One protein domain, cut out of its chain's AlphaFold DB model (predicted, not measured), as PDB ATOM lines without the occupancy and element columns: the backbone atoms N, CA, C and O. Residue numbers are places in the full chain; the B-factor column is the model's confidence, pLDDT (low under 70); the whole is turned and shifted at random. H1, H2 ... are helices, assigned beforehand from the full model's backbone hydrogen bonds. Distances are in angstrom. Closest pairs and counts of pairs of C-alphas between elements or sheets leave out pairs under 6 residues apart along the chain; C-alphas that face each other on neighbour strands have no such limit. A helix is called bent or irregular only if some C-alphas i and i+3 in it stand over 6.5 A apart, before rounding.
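What this domain is: This is residues 51 to 113 of the 272 residues of an uncharacterized protein of Aquirufa nivalisilvae (UniProt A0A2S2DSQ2). Kinked H1 and shorter H2 lie side by side as a helical hairpin, and H3 turns off from H2's end, residues 101 to 113 sticking out as an arm. The printed part has 63 residues, three named helices in the order H1, H2, H3 and no named strand: all helix. It is flat, 32 by 30 by 15 A, and only just compact, close to loose, with a radius of gyration of the C-alphas of 12.6 A.

How they stand to each other: H1, residues 55 to 75, has a kink of 54 degrees near residue 69 and is irregular, C-alphas 68 and 71 being 7.9 A apart. It touches H2, residues 80 to 92, at a shallow tilt of 31 degrees, opposite ways; the closest C-alphas, of Lys 58 and Leu 91, are 6.5 A apart. H2 and H3, residues 96 to 113, only just touch, with 3 pairs of C-alphas within 8 A, only at the corner, closest at Arg 90 and Ile 96, 5.9 A. H1 and H3 are apart. Every O i to N i+4 pair is within hydrogen-bond range in H2 and H3, 15 of 17 in H1.

Where its parts are: H1 spans 30.3 A from C-alpha 55 (-163.475, 137.253, -11.706), H2 17.9 A, and H3 25.4 A to C-alpha 113 (-130.751, 137.685, -9.696).

The domain as a whole: The printed part has no cut, and both links are tight. Residues 93 to 94 are under pLDDT 70.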
ATOM      1  N   LEU A  51    -153.794 138.970 -17.230       93.06
ATOM      2  CA  LEU A  51    -154.940 139.377 -18.044       93.06
ATOM      3  C   LEU A  51    -155.849 138.188 -18.402       93.06
ATOM      4  O   LEU A  51    -156.991 138.392 -18.802       93.06
ATOM      5  N   LEU A  52    -155.383 136.950 -18.197       93.75
ATOM      6  CA  LEU A  52    -156.190 135.735 -18.350       93.75
ATOM      7  C   LEU A  52    -157.161 135.493 -17.182       93.75
ATOM      8  O   LEU A  52    -158.075 134.674 -17.310       93.75
ATOM      9  N   LEU A  53    -156.991 136.170 -16.039       93.69
ATOM     10  CA  LEU A  53    -157.848 135.942 -14.873       93.69
ATOM     11  C   LEU A  53    -159.230 136.574 -15.048       93.69
ATOM     12  O   LEU A  53    -159.396 137.795 -15.005       93.69
ATOM     13  N   LYS A  54    -160.244 135.709 -15.116       91.81
ATOM     14  CA  LYS A  54    -161.652 136.067 -14.890       91.81
ATOM     15  C   LYS A  54    -161.921 136.328 -13.403       91.81
ATOM     16  O   LYS A  54    -161.089 136.003 -12.558       91.81
ATOM     17  N   GLU A  55    -163.088 136.880 -13.079       89.31
ATOM     18  CA  GLU A  55    -163.475 137.253 -11.706       89.31
ATOM     19  C   GLU A  55    -163.329 136.104 -10.691       89.31
ATOM     20  O   GLU A  55    -162.749 136.304  -9.620       89.31
ATOM     21  N   GLU A  56    -163.748 134.875 -11.021       89.94
ATOM     22  CA  GLU A  56    -163.539 133.733 -10.117       89.94
ATOM     23  C   GLU A  56    -162.045 133.422  -9.929       89.94
ATOM     24  O   GLU A  56    -161.580 133.197  -8.809       89.94
ATOM     25  N   GLY A  57    -161.270 133.481 -11.016       94.38
ATOM     26  CA  GLY A  57    -159.829 133.224 -11.009       94.38
ATOM     27  C   GLY A  57    -159.034 134.260 -10.209       94.38
ATOM     28  O   GLY A  57    -158.051 133.903  -9.556       94.38
ATOM     29  N   LYS A  58    -159.467 135.526 -10.198       94.81
ATOM     30  CA  LYS A  58    -158.862 136.583  -9.369       94.81
ATOM     31  C   LYS A  58    -159.004 136.262  -7.885       94.81
ATOM     32  O   LYS A  58    -158.016 136.317  -7.155       94.81
ATOM     33  N   ASN A  59    -160.207 135.893  -7.446       94.44
ATOM     34  CA  ASN A  59    -160.456 135.526  -6.051       94.44
ATOM     35  C   ASN A  59    -159.675 134.271  -5.649       94.44
ATOM     36  O   ASN A  59    -159.021 134.269  -4.606       94.44
ATOM     37  N   GLN A  60    -159.646 133.261  -6.521       95.94
ATOM     38  CA  GLN A  60    -158.855 132.054  -6.295       95.94
ATOM     39  C   GLN A  60    -157.357 132.362  -6.151       95.94
ATOM     40  O   GLN A  60    -156.714 131.865  -5.229       95.94
ATOM     41  N   TYR A  61    -156.794 133.204  -7.026       95.88
ATOM     42  CA  TYR A  61    -155.387 133.601  -6.940       95.88
ATOM     43  C   TYR A  61    -155.077 134.295  -5.610       95.88
ATOM     44  O   TYR A  61    -154.057 134.006  -4.986       95.88
ATOM     45  N   ILE A  62    -155.958 135.193  -5.157       95.44
ATOM     46  CA  ILE A  62    -155.795 135.905  -3.884       95.44
ATOM     47  C   ILE A  62    -155.758 134.917  -2.717       95.44
ATOM     48  O   ILE A  62    -154.862 135.003  -1.879       95.44
ATOM     49  N   ASP A  63    -156.694 133.971  -2.668       94.94
ATOM     50  CA  ASP A  63    -156.765 132.998  -1.579       94.94
ATOM     51  C   ASP A  63    -155.539 132.066  -1.563       94.94
ATOM     52  O   ASP A  63    -154.942 131.849  -0.502       94.94
ATOM     53  N   GLU A  64    -155.084 131.597  -2.731       95.62
ATOM     54  CA  GLU A  64    -153.847 130.810  -2.846       95.62
ATOM     55  C   GLU A  64    -152.603 131.625  -2.462       95.62
ATOM     56  O   GLU A  64    -151.719 131.120  -1.765       95.62
ATOM     57  N   TYR A  65    -152.540 132.907  -2.835       94.81
ATOM     58  CA  TYR A  65    -151.447 133.799  -2.449       94.81
ATOM     59  C   TYR A  65    -151.375 133.979  -0.929       94.81
ATOM     60  O   TYR A  65    -150.297 133.850  -0.339       94.81
ATOM     61  N   ILE A  66    -152.515 134.228  -0.274       95.12
ATOM     62  CA  ILE A  66    -152.572 134.352   1.187       95.12
ATOM     63  C   ILE A  66    -152.113 133.055   1.854       95.12
ATOM     64  O   ILE A  66    -151.251 133.082   2.735       95.12
ATOM     65  N   LYS A  67    -152.623 131.914   1.387       94.38
ATOM     66  CA  LYS A  67    -152.266 130.594   1.912       94.38
ATOM     67  C   LYS A  67    -150.771 130.298   1.770       94.38
ATOM     68  O   LYS A  67    -150.137 129.908   2.750       94.38
ATOM     69  N   LYS A  68    -150.194 130.520   0.584       92.38
ATOM     70  CA  LYS A  68    -148.774 130.252   0.287       92.38
ATOM     71  C   LYS A  68    -147.827 131.096   1.136       92.38
ATOM     72  O   LYS A  68    -146.766 130.622   1.539       92.38
ATOM     73  N   HIS A  69    -148.200 132.341   1.412       92.00
ATOM     74  CA  HIS A  69    -147.330 133.306   2.084       92.00
ATOM     75  C   HIS A  69    -147.666 133.539   3.563       92.00
ATOM     76  O   HIS A  69    -147.014 134.362   4.206       92.00
ATOM     77  N   LYS A  70    -148.601 132.769   4.131       92.12
ATOM     78  CA  LYS A  70    -149.059 132.876   5.523       92.12
ATOM     79  C   LYS A  70    -147.921 132.960   6.542       92.12
ATOM     80  O   LYS A  70    -147.852 133.901   7.328       92.12
ATOM     81  N   ASN A  71    -146.977 132.019   6.490       91.31
ATOM     82  CA  ASN A  71    -145.845 131.982   7.425       91.31
ATOM     83  C   ASN A  71    -144.941 133.218   7.296       91.31
ATOM     84  O   ASN A  71    -144.445 133.734   8.295       91.31
ATOM     85  N   THR A  72    -144.751 133.717   6.072       90.06
ATOM     86  CA  THR A  72    -143.984 134.941   5.810       90.06
ATOM     87  C   THR A  72    -144.689 136.161   6.391       90.06
ATOM     88  O   THR A  72    -144.042 137.002   7.002       90.06
ATOM     89  N   PHE A  73    -146.012 136.257   6.246       91.56
ATOM     90  CA  PHE A  73    -146.780 137.372   6.803       91.56
ATOM     91  C   PHE A  73    -146.755 137.382   8.325       91.56
ATOM     92  O   PHE A  73    -146.515 138.439   8.902       91.56
ATOM     93  N   LEU A  74    -146.905 136.214   8.958       90.00
ATOM     94  CA  LEU A  74    -146.776 136.069  10.410       90.00
ATOM     95  C   LEU A  74    -145.397 136.523  10.901       90.00
ATOM     96  O   LEU A  74    -145.309 137.294  11.853       90.00
ATOM     97  N   ARG A  75    -144.327 136.090  10.227       92.81
ATOM     98  CA  ARG A  75    -142.952 136.477  10.567       92.81
ATOM     99  C   ARG A  75    -142.709 137.979  10.399       92.81
ATOM    100  O   ARG A  75    -142.038 138.580  11.230       92.81
ATOM    101  N   ASP A  76    -143.240 138.569   9.333       92.56
ATOM    102  CA  ASP A  76    -143.014 139.974   8.980       92.56
ATOM    103  C   ASP A  76    -144.037 140.925   9.650       92.56
ATOM    104  O   ASP A  76    -144.047 142.120   9.354       92.56
ATOM    105  N   GLY A  77    -144.924 140.418  10.522       91.94
ATOM    106  CA  GLY A  77    -145.940 141.209  11.228       91.94
ATOM    107  C   GLY A  77    -147.023 141.808  10.322       91.94
ATOM    108  O   GLY A  77    -147.596 142.845  10.653       91.94
ATOM    109  N   ARG A  78    -147.295 141.196   9.162       91.69
ATOM    110  CA  ARG A  78    -148.264 141.711   8.182       91.69
ATOM    111  C   ARG A  78    -149.656 141.119   8.374       91.69
ATOM    112  O   ARG A  78    -149.809 139.918   8.580       91.69
ATOM    113  N   ASN A  79    -150.676 141.964   8.238       92.44
ATOM    114  CA  ASN A  79    -152.071 141.576   8.404       92.44
ATOM    115  C   ASN A  79    -152.649 140.955   7.115       92.44
ATOM    116  O   ASN A  79    -152.699 141.602   6.069       92.44
ATOM    117  N   GLU A  80    -153.128 139.707   7.194       92.56
ATOM    118  CA  GLU A  80    -153.714 138.981   6.053       92.56
ATOM    119  C   GLU A  80    -154.919 139.711   5.431       92.56
ATOM    120  O   GLU A  80    -155.071 139.717   4.210       92.56
ATOM    121  N   ILE A  81    -155.753 140.366   6.247       92.69
ATOM    122  CA  ILE A  81    -156.948 141.094   5.790       92.69
ATOM    123  C   ILE A  81    -156.542 142.314   4.959       92.69
ATOM    124  O   ILE A  81    -157.157 142.594   3.930       92.69
ATOM    125  N   GLU A  82    -155.501 143.033   5.379       93.81
ATOM    126  CA  GLU A  82    -154.986 144.195   4.646       93.81
ATOM    127  C   GLU A  82    -154.367 143.780   3.310       93.81
ATOM    128  O   GLU A  82    -154.657 144.398   2.284       93.81
ATOM    129  N   ILE A  83    -153.591 142.690   3.293       93.25
ATOM    130  CA  ILE A  83    -153.019 142.133   2.057       93.25
ATOM    131  C   ILE A  83    -154.135 141.677   1.112       93.25
ATOM    132  O   ILE A  83    -154.092 141.989  -0.079       93.25
ATOM    133  N   LYS A  84    -155.158 140.982   1.629       94.38
ATOM    134  CA  LYS A  84    -156.306 140.539   0.830       94.38
ATOM    135  C   LYS A  84    -157.033 141.730   0.202       94.38
ATOM    136  O   LYS A  84    -157.238 141.723  -1.009       94.38
ATOM    137  N   LYS A  85    -157.341 142.777   0.980       93.06
ATOM    138  CA  LYS A  85    -157.958 144.016   0.467       93.06
ATOM    139  C   LYS A  85    -157.090 144.691  -0.594       93.06
ATOM    140  O   LYS A  85    -157.603 145.067  -1.644       93.06
ATOM    141  N   PHE A  86    -155.782 144.796  -0.353       91.88
ATOM    142  CA  PHE A  86    -154.839 145.362  -1.316       91.88
ATOM    143  C   PHE A  86    -154.874 144.602  -2.649       91.88
ATOM    144  O   PHE A  86    -155.059 145.215  -3.700       91.88
ATOM    145  N   LEU A  87    -154.766 143.271  -2.623       92.88
ATOM    146  CA  LEU A  87    -154.811 142.454  -3.839       92.88
ATOM    147  C   LEU A  87    -156.176 142.529  -4.539       92.88
ATOM    148  O   LEU A  87    -156.217 142.629  -5.764       92.88
ATOM    149  N   GLN A  88    -157.280 142.550  -3.785       93.25
ATOM    150  CA  GLN A  88    -158.624 142.745  -4.339       93.25
ATOM    151  C   GLN A  88    -158.711 144.059  -5.121       93.25
ATOM    152  O   GLN A  88    -159.086 144.035  -6.292       93.25
ATOM    153  N   THR A  89    -158.283 145.180  -4.528       91.62
ATOM    154  CA  THR A  89    -158.262 146.489  -5.200       91.62
ATOM    155  C   THR A  89    -157.425 146.462  -6.478       91.62
ATOM    156  O   THR A  89    -157.859 146.986  -7.503       91.62
ATOM    157  N   ARG A  90    -156.240 145.840  -6.448       91.50
ATOM    158  CA  ARG A  90    -155.330 145.799  -7.603       91.50
ATOM    159  C   ARG A  90    -155.846 144.919  -8.745       91.50
ATOM    160  O   ARG A  90    -155.650 145.278  -9.900       91.50
ATOM    161  N   LEU A  91    -156.515 143.806  -8.442       90.88
ATOM    162  CA  LEU A  91    -156.986 142.850  -9.453       90.88
ATOM    163  C   LEU A  91    -158.394 143.158 -10.003       90.88
ATOM    164  O   LEU A  91    -158.683 142.798 -11.145       90.88
ATOM    165  N   HIS A  92    -159.266 143.821  -9.233       85.38
ATOM    166  CA  HIS A  92    -160.679 144.020  -9.604       85.38
ATOM    167  C   HIS A  92    -160.997 145.438 -10.118       85.38
ATOM    168  O   HIS A  92    -161.802 145.579 -11.033       85.38
ATOM    169  N   ASN A  93    -160.339 146.495  -9.620       69.12
ATOM    170  CA  ASN A  93    -160.740 147.887  -9.902       69.12
ATOM    171  C   ASN A  93    -160.012 148.508 -11.115       69.12
ATOM    172  O   ASN A  93    -159.411 149.574 -10.992       69.12
ATOM    173  N   SER A  94    -160.013 147.834 -12.271       67.12
ATOM    174  CA  SER A  94    -159.388 148.315 -13.527       67.12
ATOM    175  C   SER A  94    -157.867 148.551 -13.472       67.12
ATOM    176  O   SER A  94    -157.300 149.161 -14.369       67.12
ATOM    177  N   ASN A  95    -157.182 148.043 -12.440       81.94
ATOM    178  CA  ASN A  95    -155.743 148.238 -12.220       81.94
ATOM    179  C   ASN A  95    -154.905 146.969 -12.492       81.94
ATOM    180  O   ASN A  95    -153.737 146.878 -12.100       81.94
ATOM    181  N   ILE A  96    -155.513 145.970 -13.141       90.19
ATOM    182  CA  ILE A  96    -154.876 144.674 -13.391       90.19
ATOM    183  C   ILE A  96    -153.688 144.796 -14.345       90.19
ATOM    184  O   ILE A  96    -152.709 144.083 -14.171       90.19
ATOM    185  N   GLU A  97    -153.722 145.740 -15.287       91.62
ATOM    186  CA  GLU A  97    -152.616 145.996 -16.216       91.62
ATOM    187  C   GLU A  97    -151.367 146.513 -15.489       91.62
ATOM    188  O   GLU A  97    -150.276 145.980 -15.683       91.62
ATOM    189  N   ASN A  98    -151.507 147.482 -14.574       92.44
ATOM    190  CA  ASN A  98    -150.362 147.939 -13.779       92.44
ATOM    191  C   ASN A  98    -149.893 146.856 -12.806       92.44
ATOM    192  O   ASN A  98    -148.694 146.715 -12.585       92.44
ATOM    193  N   PHE A  99    -150.815 146.082 -12.217       92.88
ATOM    194  CA  PHE A  99    -150.439 144.929 -11.397       92.88
ATOM    195  C   PHE A  99    -149.634 143.905 -12.208       92.88
ATOM    196  O   PHE A  99    -148.593 143.448 -11.742       92.88
ATOM    197  N   HIS A 100    -150.084 143.584 -13.422       94.06
ATOM    198  CA  HIS A 100    -149.400 142.685 -14.345       94.06
ATOM    199  C   HIS A 100    -147.991 143.191 -14.662       94.06
ATOM    200  O   HIS A 100    -147.034 142.445 -14.472       94.06
ATOM    201  N   LYS A 101    -147.850 144.469 -15.031       94.38
ATOM    202  CA  LYS A 101    -146.552 145.087 -15.334       94.38
ATOM    203  C   LYS A 101    -145.608 145.104 -14.127       94.38
ATOM    204  O   LYS A 101    -144.449 144.716 -14.233       94.38
ATOM    205  N   GLU A 102    -146.092 145.504 -12.951       94.38
ATOM    206  CA  GLU A 102    -145.286 145.495 -11.721       94.38
ATOM    207  C   GLU A 102    -144.839 144.078 -11.337       94.38
ATOM    208  O   GLU A 102    -143.703 143.878 -10.888       94.38
ATOM    209  N   PHE A 103    -145.729 143.094 -11.500       94.00
ATOM    210  CA  PHE A 103    -145.419 141.693 -11.248       94.00
ATOM    211  C   PHE A 103    -144.380 141.173 -12.238       94.00
ATOM    212  O   PHE A 103    -143.404 140.563 -11.808       94.00
ATOM    213  N   GLU A 104    -144.561 141.438 -13.531       94.44
ATOM    214  CA  GLU A 104    -143.621 141.084 -14.594       94.44
ATOM    215  C   GLU A 104    -142.218 141.607 -14.273       94.44
ATOM    216  O   GLU A 104    -141.273 140.825 -14.139       94.44
ATOM    217  N   GLU A 105    -142.087 142.913 -14.038       95.69
ATOM    218  CA  GLU A 105    -140.801 143.530 -13.727       95.69
ATOM    219  C   GLU A 105    -140.152 142.926 -12.474       95.69
ATOM    220  O   GLU A 105    -138.941 142.694 -12.422       95.69
ATOM    221  N   LYS A 106    -140.943 142.686 -11.420       94.62
ATOM    222  CA  LYS A 106    -140.442 142.093 -10.175       94.62
ATOM    223  C   LYS A 106    -139.994 140.650 -10.387       94.62
ATOM    224  O   LYS A 106    -138.952 140.269  -9.851       94.62
ATOM    225  N   SER A 107    -140.756 139.881 -11.154       92.62
ATOM    226  CA  SER A 107    -140.436 138.503 -11.499       92.62
ATOM    227  C   SER A 107    -139.149 138.462 -12.308       92.62
ATOM    228  O   SER A 107    -138.191 137.855 -11.841       92.62
ATOM    229  N   PHE A 108    -139.029 139.202 -13.412       94.88
ATOM    230  CA  PHE A 108    -137.796 139.224 -14.208       94.88
ATOM    231  C   PHE A 108    -136.570 139.658 -13.402       94.88
ATOM    232  O   PHE A 108    -135.544 138.983 -13.456       94.88
ATOM    233  N   ARG A 109    -136.684 140.682 -12.543       95.38
ATOM    234  CA  ARG A 109    -135.589 141.055 -11.626       95.38
ATOM    235  C   ARG A 109    -135.182 139.909 -10.698       95.38
ATOM    236  O   ARG A 109    -133.997 139.730 -10.415       95.38
ATOM    237  N   MET A 110    -136.147 139.140 -10.202       92.50
ATOM    238  CA  MET A 110    -135.891 137.978  -9.353       92.50
ATOM    239  C   MET A 110    -135.225 136.844 -10.146       92.50
ATOM    240  O   MET A 110    -134.212 136.324  -9.678       92.50
ATOM    241  N   TYR A 111    -135.698 136.546 -11.361       92.50
ATOM    242  CA  TYR A 111    -135.079 135.578 -12.278       92.50
ATOM    243  C   TYR A 111    -133.626 135.954 -12.601       92.50
ATOM    244  O   TYR A 111    -132.715 135.148 -12.399       92.50
ATOM    245  N   ASP A 112    -133.386 137.207 -12.990       94.81
ATOM    246  CA  ASP A 112    -132.055 137.749 -13.279       94.81
ATOM    247  C   ASP A 112    -131.097 137.561 -12.098       94.81
ATOM    248  O   ASP A 112    -129.936 137.166 -12.248       94.81
ATOM    249  N   GLN A 113    -131.576 137.815 -10.887       94.19
ATOM    250  CA  GLN A 113    -130.751 137.685  -9.696       94.19
ATOM    251  C   GLN A 113    -130.515 136.226  -9.307       94.19
ATOM    252  O   GLN A 113    -129.399 135.891  -8.911       94.19
TER     253      GLN A 113